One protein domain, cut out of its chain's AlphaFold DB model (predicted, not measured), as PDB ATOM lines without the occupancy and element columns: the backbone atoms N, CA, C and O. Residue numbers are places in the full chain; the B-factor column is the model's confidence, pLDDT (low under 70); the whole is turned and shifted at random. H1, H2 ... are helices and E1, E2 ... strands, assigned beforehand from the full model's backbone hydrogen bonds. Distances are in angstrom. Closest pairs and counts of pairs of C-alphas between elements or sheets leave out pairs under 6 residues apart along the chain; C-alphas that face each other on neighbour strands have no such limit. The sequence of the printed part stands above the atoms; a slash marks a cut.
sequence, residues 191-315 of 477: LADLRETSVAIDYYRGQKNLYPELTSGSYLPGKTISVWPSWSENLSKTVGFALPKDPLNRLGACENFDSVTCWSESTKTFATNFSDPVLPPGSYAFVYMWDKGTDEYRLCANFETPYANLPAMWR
ATOM      1  N   LEU A 191       7.546 -20.697  21.175       95.12
ATOM      2  CA  LEU A 191       8.192 -21.404  22.288       95.12
ATOM      3  C   LEU A 191       9.064 -20.465  23.136       95.12
ATOM      4  O   LEU A 191       8.974 -20.490  24.363       95.12
ATOM      5  N   ALA A 192       9.857 -19.608  22.490       95.56
ATOM      6  CA  ALA A 192      10.697 -18.632  23.180       95.56
ATOM      7  C   ALA A 192       9.893 -17.556  23.913       95.56
ATOM      8  O   ALA A 192      10.155 -17.285  25.083       95.56
ATOM      9  N   ASP A 193       8.900 -16.972  23.253       97.19
ATOM     10  CA  ASP A 193       8.057 -15.911  23.808       97.19
ATOM     11  C   ASP A 193       7.227 -16.413  25.000       97.19
ATOM     12  O   ASP A 193       7.107 -15.761  26.043       97.19
ATOM     13  N   LEU A 194       6.683 -17.617  24.855       94.69
ATOM     14  CA  LEU A 194       5.998 -18.353  25.899       94.69
ATOM     15  C   LEU A 194       6.931 -18.557  27.095       94.69
ATOM     16  O   LEU A 194       6.591 -18.158  28.211       94.69
ATOM     17  N   ARG A 195       8.141 -19.075  26.859       90.44
ATOM     18  CA  ARG A 195       9.156 -19.267  27.897       90.44
ATOM     19  C   ARG A 195       9.529 -17.975  28.624       90.44
ATOM     20  O   ARG A 195       9.647 -17.980  29.845       90.44
ATOM     21  N   GLU A 196       9.721 -16.873  27.911       91.50
ATOM     22  CA  GLU A 196      10.006 -15.577  28.540       91.50
ATOM     23  C   GLU A 196       8.848 -15.111  29.422       91.50
ATOM     24  O   GLU A 196       9.056 -14.669  30.553       91.50
ATOM     25  N   THR A 197       7.621 -15.292  28.936       94.12
ATOM     26  CA  THR A 197       6.407 -14.953  29.678       94.12
ATOM     27  C   THR A 197       6.292 -15.777  30.964       94.12
ATOM     28  O   THR A 197       6.027 -15.210  32.025       94.12
ATOM     29  N   SER A 198       6.553 -17.091  30.924       90.62
ATOM     30  CA  SER A 198       6.504 -17.918  32.140       90.62
ATOM     31  C   SER A 198       7.596 -17.559  33.140       90.62
ATOM     32  O   SER A 198       7.361 -17.601  34.344       90.62
ATOM     33  N   VAL A 199       8.796 -17.191  32.683       86.00
ATOM     34  CA  VAL A 199       9.866 -16.716  33.573       86.00
ATOM     35  C   VAL A 199       9.457 -15.417  34.273       86.00
ATOM     36  O   VAL A 199       9.673 -15.297  35.477       86.00
ATOM     37  N   ALA A 200       8.827 -14.475  33.565       90.50
ATOM     38  CA  ALA A 200       8.344 -13.230  34.164       90.50
ATOM     39  C   ALA A 200       7.244 -13.471  35.216       90.50
ATOM     40  O   ALA A 200       7.278 -12.887  36.301       90.50
ATOM     41  N   ILE A 201       6.298 -14.369  34.924       92.06
ATOM     42  CA  ILE A 201       5.218 -14.750  35.849       92.06
ATOM     43  C   ILE A 201       5.780 -15.437  37.103       92.06
ATOM     44  O   ILE A 201       5.390 -15.105  38.223       92.06
ATOM     45  N   ASP A 202       6.726 -16.358  36.941       85.12
ATOM     46  CA  ASP A 202       7.344 -17.053  38.070       85.12
ATOM     47  C   ASP A 202       8.225 -16.126  38.913       85.12
ATOM     48  O   ASP A 202       8.221 -16.222  40.140       85.12
ATOM     49  N   TYR A 203       8.934 -15.185  38.282       84.19
ATOM     50  CA  TYR A 203       9.670 -14.148  39.002       84.19
ATOM     51  C   TYR A 203       8.726 -13.308  39.871       84.19
ATOM     52  O   TYR A 203       9.014 -13.080  41.047       84.19
ATOM     53  N   TYR A 204       7.569 -12.908  39.333       89.00
ATOM     54  CA  TYR A 204       6.529 -12.227  40.102       89.00
ATOM     55  C   TYR A 204       6.055 -13.073  41.296       89.00
ATOM     56  O   TYR A 204       6.019 -12.564  42.420       89.00
ATOM     57  N   ARG A 205       5.773 -14.371  41.092       87.69
ATOM     58  CA  ARG A 205       5.391 -15.285  42.185       87.69
ATOM     59  C   ARG A 205       6.462 -15.356  43.267       87.69
ATOM     60  O   ARG A 205       6.120 -15.265  44.438       87.69
ATOM     61  N   GLY A 206       7.739 -15.444  42.899       79.81
ATOM     62  CA  GLY A 206       8.844 -15.454  43.862       79.81
ATOM     63  C   GLY A 206       8.906 -14.204  44.750       79.81
ATOM     64  O   GLY A 206       9.399 -14.275  45.870       79.81
ATOM     65  N   GLN A 207       8.380 -13.066  44.282       84.81
ATOM     66  CA  GLN A 207       8.325 -11.816  45.052       84.81
ATOM     67  C   GLN A 207       7.021 -11.637  45.841       84.81
ATOM     68  O   GLN A 207       7.004 -10.934  46.852       84.81
ATOM     69  N   LYS A 208       5.909 -12.196  45.351       89.44
ATOM     70  CA  LYS A 208       4.556 -11.937  45.877       89.44
ATOM     71  C   LYS A 208       3.895 -13.136  46.549       89.44
ATOM     72  O   LYS A 208       2.858 -12.956  47.176       89.44
ATOM     73  N   ASN A 209       4.484 -14.324  46.436       87.44
ATOM     74  CA  ASN A 209       3.930 -15.612  46.866       87.44
ATOM     75  C   ASN A 209       2.550 -15.950  46.269       87.44
ATOM     76  O   ASN A 209       1.851 -16.792  46.818       87.44
ATOM     77  N   LEU A 210       2.174 -15.310  45.158       89.31
ATOM     78  CA  LEU A 210       0.913 -15.494  44.431       89.31
ATOM     79  C   LEU A 210       1.161 -15.289  42.934       89.31
ATOM     80  O   LEU A 210       2.036 -14.495  42.560       89.31
ATOM     81  N   TYR A 211       0.387 -15.950  42.074       93.31
ATOM     82  CA  TYR A 211       0.384 -15.637  40.641       93.31
ATOM     83  C   TYR A 211      -0.467 -14.391  40.317       93.31
ATOM     84  O   TYR A 211      -1.283 -13.959  41.132       93.31
ATOM     85  N   PRO A 212      -0.282 -13.750  39.144       94.75
ATOM     86  CA  PRO A 212      -1.115 -12.620  38.727       94.75
ATOM     87  C   PRO A 212      -2.607 -12.984  38.606       94.75
ATOM     88  O   PRO A 212      -3.033 -13.626  37.649       94.75
ATOM     89  N   GLU A 213      -3.427 -12.525  39.548       93.56
ATOM     90  CA  GLU A 213      -4.834 -12.949  39.647       93.56
ATOM     91  C   GLU A 213      -5.756 -12.355  38.570       93.56
ATOM     92  O   GLU A 213      -6.796 -12.927  38.263       93.56
ATOM     93  N   LEU A 214      -5.423 -11.176  38.024       91.50
ATOM     94  CA  LEU A 214      -6.251 -10.436  37.053       91.50
ATOM     95  C   LEU A 214      -7.748 -10.391  37.432       91.50
ATOM     96  O   LEU A 214      -8.623 -10.703  36.624       91.50
ATOM     97  N   THR A 215      -8.058 -10.008  38.674       88.25
ATOM     98  CA  THR A 215      -9.443  -9.950  39.188       88.25
ATOM     99  C   THR A 215     -10.316  -8.911  38.478       88.25
ATOM    100  O   THR A 215     -11.542  -8.993  38.539       88.25
ATOM    101  N   SER A 216      -9.701  -7.937  37.800       85.56
ATOM    102  CA  SER A 216     -10.376  -6.897  37.024       85.56
ATOM    103  C   SER A 216      -9.502  -6.374  35.876       85.56
ATOM    104  O   SER A 216      -8.284  -6.572  35.847       85.56
ATOM    105  N   GLY A 217     -10.139  -5.693  34.918       85.31
ATOM    106  CA  GLY A 217      -9.472  -5.042  33.787       85.31
ATOM    107  C   GLY A 217      -9.130  -5.958  32.605       85.31
ATOM    108  O   GLY A 217      -8.497  -5.507  31.657       85.31
ATOM    109  N   SER A 218      -9.588  -7.210  32.631       92.12
ATOM    110  CA  SER A 218      -9.764  -8.077  31.461       92.12
ATOM    111  C   SER A 218     -11.256  -8.346  31.227       92.12
ATOM    112  O   SER A 218     -12.088  -8.060  32.089       92.12
ATOM    113  N   TYR A 219     -11.608  -8.920  30.072       92.12
ATOM    114  CA  TYR A 219     -12.992  -9.319  29.777       92.12
ATOM    115  C   TYR A 219     -13.498 -10.445  30.694       92.12
ATOM    116  O   TYR A 219     -14.686 -10.517  30.996       92.12
ATOM    117  N   LEU A 220     -12.593 -11.314  31.159       93.50
ATOM    118  CA  LEU A 220     -12.890 -12.417  32.070       93.50
ATOM    119  C   LEU A 220     -11.883 -12.427  33.231       93.50
ATOM    120  O   LEU A 220     -10.678 -12.472  32.963       93.50
ATOM    121  N   PRO A 221     -12.336 -12.451  34.501       93.56
ATOM    122  CA  PRO A 221     -11.440 -12.533  35.651       93.56
ATOM    123  C   PRO A 221     -10.473 -13.719  35.553       93.56
ATOM    124  O   PRO A 221     -10.862 -14.823  35.154       93.56
ATOM    125  N   GLY A 222      -9.209 -13.481  35.898       94.38
ATOM    126  CA  GLY A 222      -8.148 -14.489  35.835       94.38
ATOM    127  C   GLY A 222      -7.695 -14.860  34.428       94.38
ATOM    128  O   GLY A 222      -6.846 -15.732  34.295       94.38
ATOM    129  N   LYS A 223      -8.233 -14.245  33.369       95.44
ATOM    130  CA  LYS A 223      -7.928 -14.627  31.984       95.44
ATOM    131  C   LYS A 223      -7.541 -13.426  31.141       95.44
ATOM    132  O   LYS A 223      -8.156 -12.365  31.214       95.44
ATOM    133  N   THR A 224      -6.543 -13.611  30.290       97.50
ATOM    134  CA  THR A 224      -6.203 -12.649  29.242       97.50
ATOM    135  C   THR A 224      -5.548 -13.351  28.066       97.50
ATOM    136  O   THR A 224      -4.871 -14.362  28.232       97.50
ATOM    137  N   ILE A 225      -5.714 -12.786  26.876       97.44
ATOM    138  CA  ILE A 225      -5.048 -13.252  25.661       97.44
ATOM    139  C   ILE A 225      -4.260 -12.109  25.025       97.44
ATOM    140  O   ILE A 225      -4.622 -10.951  25.218       97.44
ATOM    141  N   SER A 226      -3.213 -12.404  24.252       97.88
ATOM    142  CA  SER A 226      -2.302 -11.385  23.693       97.88
ATOM    143  C   SER A 226      -2.949 -10.386  22.724       97.88
ATOM    144  O   SER A 226      -2.389  -9.320  22.445       97.88
ATOM    145  N   VAL A 227      -4.151 -10.708  22.239       96.25
ATOM    146  CA  VAL A 227      -5.000  -9.825  21.426       96.25
ATOM    147  C   VAL A 227      -5.726  -8.785  22.284       96.25
ATOM    148  O   VAL A 227      -5.956  -7.669  21.825       96.25
ATOM    149  N   TRP A 228      -6.058  -9.108  23.535       97.12
ATOM    150  CA  TRP A 228      -6.758  -8.187  24.427       97.12
ATOM    151  C   TRP A 228      -5.811  -7.133  25.019       97.12
ATOM    152  O   TRP A 228      -4.662  -7.454  25.346       97.12
ATOM    153  N   PRO A 229      -6.291  -5.895  25.258       96.25
ATOM    154  CA  PRO A 229      -5.502  -4.852  25.916       96.25
ATOM    155  C   PRO A 229      -4.936  -5.292  27.272       96.25
ATOM    156  O   PRO A 229      -3.786  -4.988  27.586       96.25
ATOM    157  N   SER A 230      -5.689  -6.103  28.025       97.38
ATOM    158  CA  SER A 230      -5.304  -6.618  29.345       97.38
ATOM    159  C   SER A 230      -3.987  -7.399  29.362       97.38
ATOM    160  O   SER A 230      -3.336  -7.474  30.403       97.38
ATOM    161  N   TRP A 231      -3.537  -7.938  28.226       97.94
ATOM    162  CA  TRP A 231      -2.226  -8.579  28.130       97.94
ATOM    163  C   TRP A 231      -1.084  -7.583  28.348       97.94
ATOM    164  O   TRP A 231      -0.188  -7.807  29.166       97.94
ATOM    165  N   SER A 232      -1.130  -6.458  27.634       96.06
ATOM    166  CA  SER A 232      -0.086  -5.430  27.663       96.06
ATOM    167  C   SER A 232      -0.316  -4.392  28.762       96.06
ATOM    168  O   SER A 232       0.637  -3.879  29.341       96.06
ATOM    169  N   GLU A 233      -1.568  -4.073  29.070       95.69
ATOM    170  CA  GLU A 233      -1.906  -2.979  29.980       95.69
ATOM    171  C   GLU A 233      -2.076  -3.413  31.431       95.69
ATOM    172  O   GLU A 233      -1.884  -2.573  32.314       95.69
ATOM    173  N   ASN A 234      -2.367  -4.697  31.675       95.81
ATOM    174  CA  ASN A 234      -2.586  -5.241  33.013       95.81
ATOM    175  C   ASN A 234      -1.508  -6.273  33.329       95.81
ATOM    176  O   ASN A 234      -0.611  -5.970  34.108       95.81
ATOM    177  N   LEU A 235      -1.530  -7.444  32.679       97.38
ATOM    178  CA  LEU A 235      -0.627  -8.551  33.011       97.38
ATOM    179  C   LEU A 235       0.847  -8.146  32.883       97.38
ATOM    180  O   LEU A 235       1.597  -8.312  33.841       97.38
ATOM    181  N   SER A 236       1.242  -7.544  31.756       96.75
ATOM    182  CA  SER A 236       2.623  -7.077  31.539       96.75
ATOM    183  C   SER A 236       3.080  -6.062  32.593       96.75
ATOM    184  O   SER A 236       4.203  -6.141  33.091       96.75
ATOM    185  N   LYS A 237       2.206  -5.123  32.986       95.12
ATOM    186  CA  LYS A 237       2.524  -4.147  34.041       95.12
ATOM    187  C   LYS A 237       2.616  -4.812  35.412       95.12
ATOM    188  O   LYS A 237       3.517  -4.475  36.173       95.12
ATOM    189  N   THR A 238       1.731  -5.765  35.713       95.12
ATOM    190  CA  THR A 238       1.737  -6.531  36.968       95.12
ATOM    191  C   THR A 238       3.037  -7.306  37.147       95.12
ATOM    192  O   THR A 238       3.637  -7.233  38.216       95.12
ATOM    193  N   VAL A 239       3.504  -8.005  36.107       95.38
ATOM    194  CA  VAL A 239       4.761  -8.771  36.174       95.38
ATOM    195  C   VAL A 239       6.011  -7.902  35.984       95.38
ATOM    196  O   VAL A 239       7.124  -8.396  36.137       95.38
ATOM    197  N   GLY A 240       5.854  -6.612  35.663       93.69
ATOM    198  CA  GLY A 240       6.970  -5.684  35.459       93.69
ATOM    199  C   GLY A 240       7.828  -6.005  34.230       93.69
ATOM    200  O   GLY A 240       8.999  -5.635  34.188       93.69
ATOM    201  N   PHE A 241       7.263  -6.697  33.239       92.81
ATOM    202  CA  PHE A 241       7.954  -7.132  32.027       92.81
ATOM    203  C   PHE A 241       7.057  -6.910  30.809       92.81
ATOM    204  O   PHE A 241       5.870  -7.231  30.835       92.81
ATOM    205  N   ALA A 242       7.622  -6.371  29.728       95.62
ATOM    206  CA  ALA A 242       6.896  -6.192  28.476       95.62
ATOM    207  C   ALA A 242       6.672  -7.557  27.812       95.62
ATOM    208  O   ALA A 242       7.569  -8.079  27.150       95.62
ATOM    209  N   LEU A 243       5.492  -8.150  28.012       96.75
ATOM    210  CA  LEU A 243       5.224  -9.492  27.507       96.75
ATOM    211  C   LEU A 243       5.125  -9.495  25.973       96.75
ATOM    212  O   LEU A 243       4.486  -8.606  25.392       96.75
ATOM    213  N   PRO A 244       5.701 -10.508  25.305       97.31
ATOM    214  CA  PRO A 244       5.589 -10.663  23.864       97.31
ATOM    215  C   PRO A 244       4.140 -10.932  23.447       97.31
ATOM    216  O   PRO A 244       3.312 -11.386  24.236       97.31
ATOM    217  N   LYS A 245       3.831 -10.655  22.182       97.44
ATOM    218  CA  LYS A 245       2.574 -11.053  21.534       97.44
ATOM    219  C   LYS A 245       2.863 -12.156  20.524       97.44
ATOM    220  O   LYS A 245       3.975 -12.213  19.997       97.44
ATOM    221  N   ASP A 246       1.868 -13.000  20.256       97.50
ATOM    222  CA  ASP A 246       1.992 -14.056  19.249       97.50
ATOM    223  C   ASP A 246       2.457 -13.462  17.900       97.50
ATOM    224  O   ASP A 246       2.031 -12.361  17.554       97.50
ATOM    225  N   PRO A 247       3.307 -14.142  17.111       95.94
ATOM    226  CA  PRO A 247       3.770 -13.612  15.827       95.94
ATOM    227  C   PRO A 247       2.655 -13.207  14.847       95.94
ATOM    228  O   PRO A 247       2.870 -12.323  14.020       95.94
ATOM    229  N   LEU A 248       1.485 -13.852  14.914       94.62
ATOM    230  CA  LEU A 248       0.299 -13.498  14.127       94.62
ATOM    231  C   LEU A 248      -0.709 -12.662  14.930       94.62
ATOM    232  O   LEU A 248      -1.446 -11.883  14.332       94.62
ATOM    233  N   ASN A 249      -0.745 -12.838  16.256       95.50
ATOM    234  CA  ASN A 249      -1.581 -12.118  17.227       95.50
ATOM    235  C   ASN A 249      -3.006 -11.813  16.745       95.50
ATOM    236  O   ASN A 249      -3.424 -10.653  16.691       95.50
ATOM    237  N   ARG A 250      -3.755 -12.862  16.405       92.69
ATOM    238  CA  ARG A 250      -5.116 -12.751  15.874       92.69
ATOM    239  C   ARG A 250      -6.017 -13.863  16.382       92.69
ATOM    240  O   ARG A 250      -5.551 -14.949  16.729       92.69
ATOM    241  N   LEU A 251      -7.317 -13.609  16.344       93.12
ATOM    242  CA  LEU A 251      -8.334 -14.625  16.572       93.12
ATOM    243  C   LEU A 251      -8.904 -15.128  15.247       93.12
ATOM    244  O   LEU A 251      -8.849 -14.447  14.222       93.12
ATOM    245  N   GLY A 252      -9.385 -16.365  15.280       90.06
ATOM    246  CA  GLY A 252     -10.126 -16.983  14.193       90.06
ATOM    247  C   GLY A 252     -11.568 -16.488  14.123       90.06
ATOM    248  O   GLY A 252     -11.946 -15.515  14.772       90.06
ATOM    249  N   ALA A 253     -12.389 -17.173  13.328       88.19
ATOM    250  CA  ALA A 253     -13.790 -16.802  13.164       88.19
ATOM    251  C   ALA A 253     -14.581 -16.990  14.472       88.19
ATOM    252  O   ALA A 253     -14.493 -18.037  15.116       88.19
ATOM    253  N   CYS A 254     -15.376 -15.985  14.838       90.50
ATOM    254  CA  CYS A 254     -16.258 -16.003  16.002       90.50
ATOM    255  C   CYS A 254     -17.586 -15.306  15.675       90.50
ATOM    256  O   CYS A 254     -17.775 -14.114  15.907       90.50
ATOM    257  N   GLU A 255     -18.506 -16.058  15.070       90.06
ATOM    258  CA  GLU A 255     -19.802 -15.544  14.621       90.06
ATOM    259  C   GLU A 255     -20.641 -14.994  15.778       90.06
ATOM    260  O   GLU A 255     -20.785 -15.646  16.809       90.06
ATOM    261  N   ASN A 256     -21.257 -13.828  15.574       92.25
ATOM    262  CA  ASN A 256     -22.052 -13.099  16.575       92.25
ATOM    263  C   ASN A 256     -21.246 -12.490  17.738       92.25
ATOM    264  O   ASN A 256     -21.841 -11.982  18.688       92.25
ATOM    265  N   PHE A 257     -19.914 -12.487  17.652       94.88
ATOM    266  CA  PHE A 257     -19.025 -11.788  18.581       94.88
ATOM    267  C   PHE A 257     -18.313 -10.630  17.873       94.88
ATOM    268  O   PHE A 257     -18.337 -10.510  16.646       94.88
ATOM    269  N   ASP A 258     -17.655  -9.768  18.648       93.94
ATOM    270  CA  ASP A 258     -16.741  -8.780  18.086       93.94
ATOM    271  C   ASP A 258     -15.605  -9.469  17.311       93.94
ATOM    272  O   ASP A 258     -14.897 -10.321  17.843       93.94
ATOM    273  N   SER A 259     -15.411  -9.081  16.050       88.44
ATOM    274  CA  SER A 259     -14.482  -9.758  15.130       88.44
ATOM    275  C   SER A 259     -12.997  -9.660  15.507       88.44
ATOM    276  O   SER A 259     -12.180 -10.389  14.951       88.44
ATOM    277  N   VAL A 260     -12.632  -8.763  16.431       88.38
ATOM    278  CA  VAL A 260     -11.243  -8.566  16.872       88.38
ATOM    279  C   VAL A 260     -10.989  -9.277  18.197       88.38
ATOM    280  O   VAL A 260      -9.957  -9.920  18.378       88.38
ATOM    281  N   THR A 261     -11.923  -9.162  19.134       93.62
ATOM    282  CA  THR A 261     -11.769  -9.618  20.520       93.62
ATOM    283  C   THR A 261     -12.485 -10.930  20.809       93.62
ATOM    284  O   THR A 261     -12.217 -11.525  21.853       93.62
ATOM    285  N   CYS A 262     -13.382 -11.368  19.920       95.31
ATOM    286  CA  CYS A 262     -14.329 -12.469  20.104       95.31
ATOM    287  C   CYS A 262     -15.119 -12.390  21.420       95.31
ATOM    288  O   CYS A 262     -15.515 -13.409  21.992       95.31
ATOM    289  N   TRP A 263     -15.345 -11.165  21.898       95.81
ATOM    290  CA  TRP A 263     -16.154 -10.854  23.067       95.81
ATOM    291  C   TRP A 263     -17.563 -10.434  22.656       95.81
ATOM    292  O   TRP A 263     -17.753  -9.721  21.669       95.81
ATOM    293  N   SER A 264     -18.554 -10.864  23.432       95.69
ATOM    294  CA  SER A 264     -19.935 -10.420  23.311       95.69
ATOM    295  C   SER A 264     -20.284  -9.561  24.514       95.69
ATOM    296  O   SER A 264     -20.379 -10.037  25.647       95.69
ATOM    297  N   GLU A 265     -20.505  -8.276  24.258       93.69
ATOM    298  CA  GLU A 265     -20.856  -7.318  25.300       93.69
ATOM    299  C   GLU A 265     -22.291  -7.511  25.817       93.69
ATOM    300  O   GLU A 265     -22.566  -7.218  26.980       93.69
ATOM    301  N   SER A 266     -23.190  -8.057  24.992       93.69
ATOM    302  CA  SER A 266     -24.588  -8.310  25.357       93.69
ATOM    303  C   SER A 266     -24.742  -9.518  26.280       93.69
ATOM    304  O   SER A 266     -25.491  -9.458  27.253       93.69
ATOM    305  N   THR A 267     -24.022 -10.606  25.999       94.44
ATOM    306  CA  THR A 267     -24.084 -11.846  26.788       94.44
ATOM    307  C   THR A 267     -22.991 -11.934  27.844       94.44
ATOM    308  O   THR A 267     -23.058 -12.810  28.700       94.44
ATOM    309  N   LYS A 268     -21.997 -11.034  27.810       93.50
ATOM    310  CA  LYS A 268     -20.811 -11.057  28.680       93.50
ATOM    311  C   LYS A 268     -20.057 -12.385  28.594       93.50
ATOM    312  O   LYS A 268     -19.593 -12.923  29.598       93.50
ATOM    313  N   THR A 269     -19.948 -12.913  27.377       94.38
ATOM    314  CA  THR A 269     -19.270 -14.179  27.091       94.38
ATOM    315  C   THR A 269     -18.198 -14.006  26.028       94.38
ATOM    316  O   THR A 269     -18.291 -13.158  25.141       94.38
ATOM    317  N   PHE A 270     -17.182 -14.860  26.104       95.19
ATOM    318  CA  PHE A 270     -16.241 -15.078  25.016       95.19
ATOM    319  C   PHE A 270     -16.783 -16.152  24.061       95.19
ATOM    320  O   PHE A 270     -17.642 -16.944  24.446       95.19
ATOM    321  N   ALA A 271     -16.283 -16.180  22.825       93.62
ATOM    322  CA  ALA A 271     -16.712 -17.138  21.801       93.62
ATOM    323  C   ALA A 271     -16.449 -18.614  22.156       93.62
ATOM    324  O   ALA A 271     -17.060 -19.505  21.571       93.62
ATOM    325  N   THR A 272     -15.561 -18.879  23.116       92.12
ATOM    326  CA  THR A 272     -15.340 -20.206  23.706       92.12
ATOM    327  C   THR A 272     -15.509 -20.153  25.226       92.12
ATOM    328  O   THR A 272     -15.612 -19.087  25.835       92.12
ATOM    329  N   ASN A 273     -15.483 -21.321  25.861       87.94
ATOM    330  CA  ASN A 273     -15.525 -21.469  27.314       87.94
ATOM    331  C   ASN A 273     -14.130 -21.567  27.971       87.94
ATOM    332  O   ASN A 273     -14.055 -21.857  29.164       87.94
ATOM    333  N   PHE A 274     -13.037 -21.339  27.226       87.31
ATOM    334  CA  PHE A 274     -11.653 -21.523  27.698       87.31
ATOM    335  C   PHE A 274     -11.319 -22.951  28.199       87.31
ATOM    336  O   PHE A 274     -10.363 -23.113  28.957       87.31
ATOM    337  N   SER A 275     -12.059 -23.989  27.784       80.44
ATOM    338  CA  SER A 275     -11.769 -25.382  28.170       80.44
ATOM    339  C   SER A 275     -11.263 -26.228  27.001       80.44
ATOM    340  O   SER A 275     -10.126 -26.690  27.038       80.44
ATOM    341  N   ASP A 276     -12.089 -26.404  25.966       81.12
ATOM    342  CA  ASP A 276     -11.762 -27.148  24.748       81.12
ATOM    343  C   ASP A 276     -12.797 -26.829  23.643       81.12
ATOM    344  O   ASP A 276     -13.966 -27.202  23.784       81.12
ATOM    345  N   PRO A 277     -12.416 -26.102  22.576       83.50
ATOM    346  CA  PRO A 277     -11.116 -25.462  22.390       83.50
ATOM    347  C   PRO A 277     -10.977 -24.200  23.261       83.50
ATOM    348  O   PRO A 277     -11.942 -23.471  23.505       83.50
ATOM    349  N   VAL A 278      -9.754 -23.888  23.707       91.69
ATOM    350  CA  VAL A 278      -9.488 -22.663  24.488       91.69
ATOM    351  C   VAL A 278      -9.730 -21.401  23.653       91.69
ATOM    352  O   VAL A 278     -10.285 -20.429  24.157       91.69
ATOM    353  N   LEU A 279      -9.359 -21.416  22.371       93.38
ATOM    354  CA  LEU A 279      -9.550 -20.309  21.429       93.38
ATOM    355  C   LEU A 279     -10.403 -20.751  20.231       93.38
ATOM    356  O   LEU A 279     -10.379 -21.934  19.889       93.38
ATOM    357  N   PRO A 280     -11.093 -19.826  19.536       92.94
ATOM    358  CA  PRO A 280     -11.782 -20.153  18.290       92.94
ATOM    359  C   PRO A 280     -10.840 -20.800  17.254       92.94
ATOM    360  O   PRO A 280      -9.652 -20.446  17.210       92.94
ATOM    361  N   PRO A 281     -11.326 -21.703  16.384       89.38
ATOM    362  CA  PRO A 281     -10.507 -22.323  15.343       89.38
ATOM    363  C   PRO A 281      -9.784 -21.294  14.460       89.38
ATOM    364  O   PRO A 281     -10.383 -20.323  14.007       89.38
ATOM    365  N   GLY A 282      -8.490 -21.507  14.202       88.62
ATOM    366  CA  GLY A 282      -7.658 -20.586  13.411       88.62
ATOM    367  C   GLY A 282      -7.093 -19.385  14.183       88.62
ATOM    368  O   GLY A 282      -6.484 -18.503  13.573       88.62
ATOM    369  N   SER A 283      -7.271 -19.346  15.508       93.19
ATOM    370  CA  SER A 283      -6.672 -18.327  16.379       93.19
ATOM    371  C   SER A 283      -5.200 -18.606  16.676       93.19
ATOM    372  O   SER A 283      -4.825 -19.743  16.965       93.19
ATOM    373  N   TYR A 284      -4.400 -17.540  16.712       94.94
ATOM    374  CA  TYR A 284      -2.994 -17.538  17.105       94.94
ATOM    375  C   TYR A 284      -2.753 -16.374  18.066       94.94
ATOM    376  O   TYR A 284      -2.589 -15.220  17.662       94.94
ATOM    377  N   ALA A 285      -2.806 -16.688  19.355       96.75
ATOM    378  CA  ALA A 285      -2.623 -15.758  20.454       96.75
ATOM    379  C   ALA A 285      -2.004 -16.506  21.638       96.75
ATOM    380  O   ALA A 285      -2.247 -17.704  21.810       96.75
ATOM    381  N   PHE A 286      -1.256 -15.792  22.476       97.94
ATOM    382  CA  PHE A 286      -0.881 -16.309  23.789       97.94
ATOM    383  C   PHE A 286      -2.059 -16.177  24.744       97.94
ATOM    384  O   PHE A 286      -2.778 -15.179  24.703       97.94
ATOM    385  N   VAL A 287      -2.250 -17.174  25.600       96.88
ATOM    386  CA  VAL A 287      -3.358 -17.256  26.554       96.88
ATOM    387  C   VAL A 287      -2.802 -17.433  27.950       96.88
ATOM    388  O   VAL A 287      -2.054 -18.374  28.181       96.88
ATOM    389  N   TYR A 288      -3.204 -16.571  28.878       96.00
ATOM    390  CA  TYR A 288      -2.947 -16.707  30.305       96.00
ATOM    391  C   TYR A 288      -4.261 -16.968  31.042       96.00
ATOM    392  O   TYR A 288      -5.250 -16.264  30.817       96.00
ATOM    393  N   MET A 289      -4.260 -17.960  31.931       93.06
ATOM    394  CA  MET A 289      -5.382 -18.301  32.801       93.06
ATOM    395  C   MET A 289      -4.869 -18.584  34.208       93.06
ATOM    396  O   MET A 289      -3.951 -19.376  34.362       93.06
ATOM    397  N   TRP A 290      -5.482 -17.981  35.215       93.31
ATOM    398  CA  TRP A 290      -5.217 -18.233  36.626       93.31
ATOM    399  C   TRP A 290      -6.407 -18.943  37.273       93.31
ATOM    400  O   TRP A 290      -7.565 -18.583  37.025       93.31
ATOM    401  N   ASP A 291      -6.112 -19.944  38.098       88.06
ATOM    402  CA  ASP A 291      -7.087 -20.691  38.881       88.06
ATOM    403  C   ASP A 291      -7.048 -20.247  40.348       88.06
ATOM    404  O   ASP A 291      -6.056 -20.413  41.057       88.06
ATOM    405  N   LYS A 292      -8.169 -19.697  40.819       87.81
ATOM    406  CA  LYS A 292      -8.305 -19.179  42.185       87.81
ATOM    407  C   LYS A 292      -8.270 -20.266  43.264       87.81
ATOM    408  O   LYS A 292      -7.919 -19.971  44.402       87.81
ATOM    409  N   GLY A 293      -8.722 -21.479  42.951       86.62
ATOM    410  CA  GLY A 293      -8.833 -22.563  43.927       86.62
ATOM    411  C   GLY A 293      -7.482 -23.188  44.256       86.62
ATOM    412  O   GLY A 293      -7.243 -23.552  45.405       86.62
ATOM    413  N   THR A 294      -6.610 -23.284  43.255       84.25
ATOM    414  CA  THR A 294      -5.288 -23.922  43.362       84.25
ATOM    415  C   THR A 294      -4.130 -22.925  43.461       84.25
ATOM    416  O   THR A 294      -3.049 -23.309  43.897       84.25
ATOM    417  N   ASP A 295      -4.352 -21.652  43.111       83.81
ATOM    418  CA  ASP A 295      -3.292 -20.663  42.861       83.81
ATOM    419  C   ASP A 295      -2.241 -21.194  41.875       83.81
ATOM    420  O   ASP A 295      -1.029 -21.178  42.104       83.81
ATOM    421  N   GLU A 296      -2.737 -21.689  40.747       85.00
ATOM    422  CA  GLU A 296      -1.939 -22.129  39.610       85.00
ATOM    423  C   GLU A 296      -2.279 -21.294  38.375       85.00
ATOM    424  O   GLU A 296      -3.329 -20.649  38.295       85.00
ATOM    425  N   TYR A 297      -1.376 -21.285  37.391       89.19
ATOM    426  CA  TYR A 297      -1.644 -20.666  36.098       89.19
ATOM    427  C   TYR A 297      -1.392 -21.630  34.946       89.19
ATOM    428  O   TYR A 297      -0.530 -22.507  35.004       89.19
ATOM    429  N   ARG A 298      -2.105 -21.384  33.850       88.31
ATOM    430  CA  ARG A 298      -1.866 -21.976  32.542       88.31
ATOM    431  C   ARG A 298      -1.476 -20.886  31.558       88.31
ATOM    432  O   ARG A 298      -2.080 -19.814  31.518       88.31
ATOM    433  N   LEU A 299      -0.471 -21.196  30.747       92.75
ATOM    434  CA  LEU A 299       0.026 -20.338  29.685       92.75
ATOM    435  C   LEU A 299       0.200 -21.167  28.411       92.75
ATOM    436  O   LEU A 299       0.937 -22.147  28.418       92.75
ATOM    437  N   CYS A 300      -0.490 -20.804  27.331       93.75
ATOM    438  CA  CYS A 300      -0.484 -21.603  26.102       93.75
ATOM    439  C   CYS A 300      -0.598 -20.772  24.817       93.75
ATOM    440  O   CYS A 300      -0.921 -19.584  24.855       93.75
ATOM    441  N   ALA A 301      -0.350 -21.428  23.681       95.25
ATOM    442  CA  ALA A 301      -0.643 -20.965  22.328       95.25
ATOM    443  C   ALA A 301      -1.118 -22.133  21.443       95.25
ATOM    444  O   ALA A 301      -0.965 -23.305  21.796       95.25
ATOM    445  N   ASN A 302      -1.640 -21.816  20.258       93.69
ATOM    446  CA  ASN A 302      -1.784 -22.789  19.175       93.69
ATOM    447  C   ASN A 302      -0.512 -22.777  18.317       93.69
ATOM    448  O   ASN A 302      -0.136 -21.727  17.791       93.69
ATOM    449  N   PHE A 303       0.133 -23.934  18.158       94.12
ATOM    450  CA  PHE A 303       1.235 -24.102  17.205       94.12
ATOM    451  C   PHE A 303       0.699 -24.378  15.798       94.12
ATOM    452  O   PHE A 303      -0.407 -24.885  15.622       94.12
ATOM    453  N   GLU A 304       1.475 -24.017  14.780       94.62
ATOM    454  CA  GLU A 304       1.094 -24.175  13.372       94.62
ATOM    455  C   GLU A 304       1.500 -25.531  12.790       94.62
ATOM    456  O   GLU A 304       0.954 -25.967  11.773       94.62
ATOM    457  N   THR A 305       2.456 -26.206  13.425       93.12
ATOM    458  CA  THR A 305       3.007 -27.474  12.955       93.12
ATOM    459  C   THR A 305       2.678 -28.643  13.887       93.12
ATOM    460  O   THR A 305       2.532 -28.460  15.094       93.12
ATOM    461  N   PRO A 306       2.568 -29.875  13.352       88.81
ATOM    462  CA  PRO A 306       2.238 -31.058  14.144       88.81
ATOM    463  C   PRO A 306       3.480 -31.791  14.680       88.81
ATOM    464  O   PRO A 306       3.380 -32.965  15.030       88.81
ATOM    465  N   TYR A 307       4.660 -31.158  14.687       89.75
ATOM    466  CA  TYR A 307       5.891 -31.839  15.087       89.75
ATOM    467  C   TYR A 307       5.842 -32.285  16.552       89.75
ATOM    468  O   TYR A 307       5.313 -31.599  17.431       89.75
ATOM    469  N   ALA A 308       6.434 -33.448  16.814       83.00
ATOM    470  CA  ALA A 308       6.685 -33.933  18.160       83.00
ATOM    471  C   ALA A 308       7.683 -33.011  18.889       83.00
ATOM    472  O   ALA A 308       8.366 -32.194  18.268       83.00
ATOM    473  N   ASN A 309       7.757 -33.126  20.216       83.62
ATOM    474  CA  ASN A 309       8.510 -32.249  21.131       83.62
ATOM    475  C   ASN A 309       8.026 -30.795  21.238       83.62
ATOM    476  O   ASN A 309       8.572 -30.044  22.045       83.62
ATOM    477  N   LEU A 310       6.960 -30.402  20.535       84.50
ATOM    478  CA  LEU A 310       6.180 -29.236  20.947       84.50
ATOM    479  C   LEU A 310       5.561 -29.535  22.323       84.50
ATOM    480  O   LEU A 310       4.751 -30.465  22.423       84.50
ATOM    481  N   PRO A 311       5.939 -28.824  23.402       81.00
ATOM    482  CA  PRO A 311       5.612 -29.305  24.733       81.00
ATOM    483  C   PRO A 311       4.127 -29.096  25.032       81.00
ATOM    484  O   PRO A 311       3.599 -27.989  24.921       81.00
ATOM    485  N   ALA A 312       3.454 -30.174  25.442       80.12
ATOM    486  CA  ALA A 312       2.005 -30.204  25.632       80.12
ATOM    487  C   ALA A 312       1.494 -29.157  26.640       80.12
ATOM    488  O   ALA A 312       0.415 -28.612  26.452       80.12
ATOM    489  N   MET A 313       2.296 -28.795  27.649       78.50
ATOM    490  CA  MET A 313       1.951 -27.744  28.622       78.50
ATOM    491  C   MET A 313       1.681 -26.372  27.976       78.50
ATOM    492  O   MET A 313       0.923 -25.571  28.510       78.50
ATOM    493  N   TRP A 314       2.297 -26.107  26.819       88.00
ATOM    494  CA  TRP A 314       2.203 -24.840  26.094       88.00
ATOM    495  C   TRP A 314       1.131 -24.858  25.009       88.00
ATOM    496  O   TRP A 314       0.965 -23.875  24.287       88.00
ATOM    497  N   ARG A 315       0.406 -25.969  24.871       88.31
ATOM    498  CA  ARG A 315      -0.613 -26.164  23.848       88.31
ATOM    499  C   ARG A 315      -1.985 -25.781  24.376       88.31
ATOM    500  O   ARG A 315      -2.408 -26.221  25.445       88.31
TER     501      ARG A 315
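This is residues 191 to 315 of the 477 residues of an uncharacterized protein of Candidatus Falkowbacteria bacterium CG10_big_fil_rev_8_21_14_0_10_37_14 (UniProt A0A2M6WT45). With little regular structure, long loops surround a small sheet near the middle; H1 lies over edge strand E3, and H2 only grazes the sheet near E1. The 125 printed residues, 42 in named elements, run H1 E1 H2 E2 E3, mixed in class, with an antiparallel sheet E1 E2 E3. The whole is compact, radius of gyration of the C-alphas 14.1 A, spanning 42 by 38 by 26 A.

H1, residues 191 to 208, is 25.7 A long from C-alpha 191 at (8.192, -21.404, 22.288). E1 is 223 to 225, H2 229 to 239 (15.0 A), E2 287 to 291, and E3 296 to 300, ending at C-alpha (-0.484, -21.603, 26.102).

E1 and E2 are antiparallel neighbours, with N 224 and O 288 within hydrogen-bond range at 3.0 A; in the hairpin of E2 and E3, N 289 and O 298 are within hydrogen-bond range at 2.9 A. H1 runs along E3, 14 degrees on the local plane, closest C-alphas Leu 194 and Cys 300, 7.3 A. H1 touches H2 with residues 200 to 204 alone, C-alphas of Tyr 204 and Val 239 closest at 5.5 A, a steep tilt of 52 degrees. O i to N i+4 pairs are within hydrogen-bond range throughout H1, 4 of 7 in H2.

The farthest C-alphas, Gln 207 and Asn 256, are 41.7 A apart. The printed part has no cut; links H1 to E1 and H2 to E2 are long. No printed residue is under 70 in pLDDT.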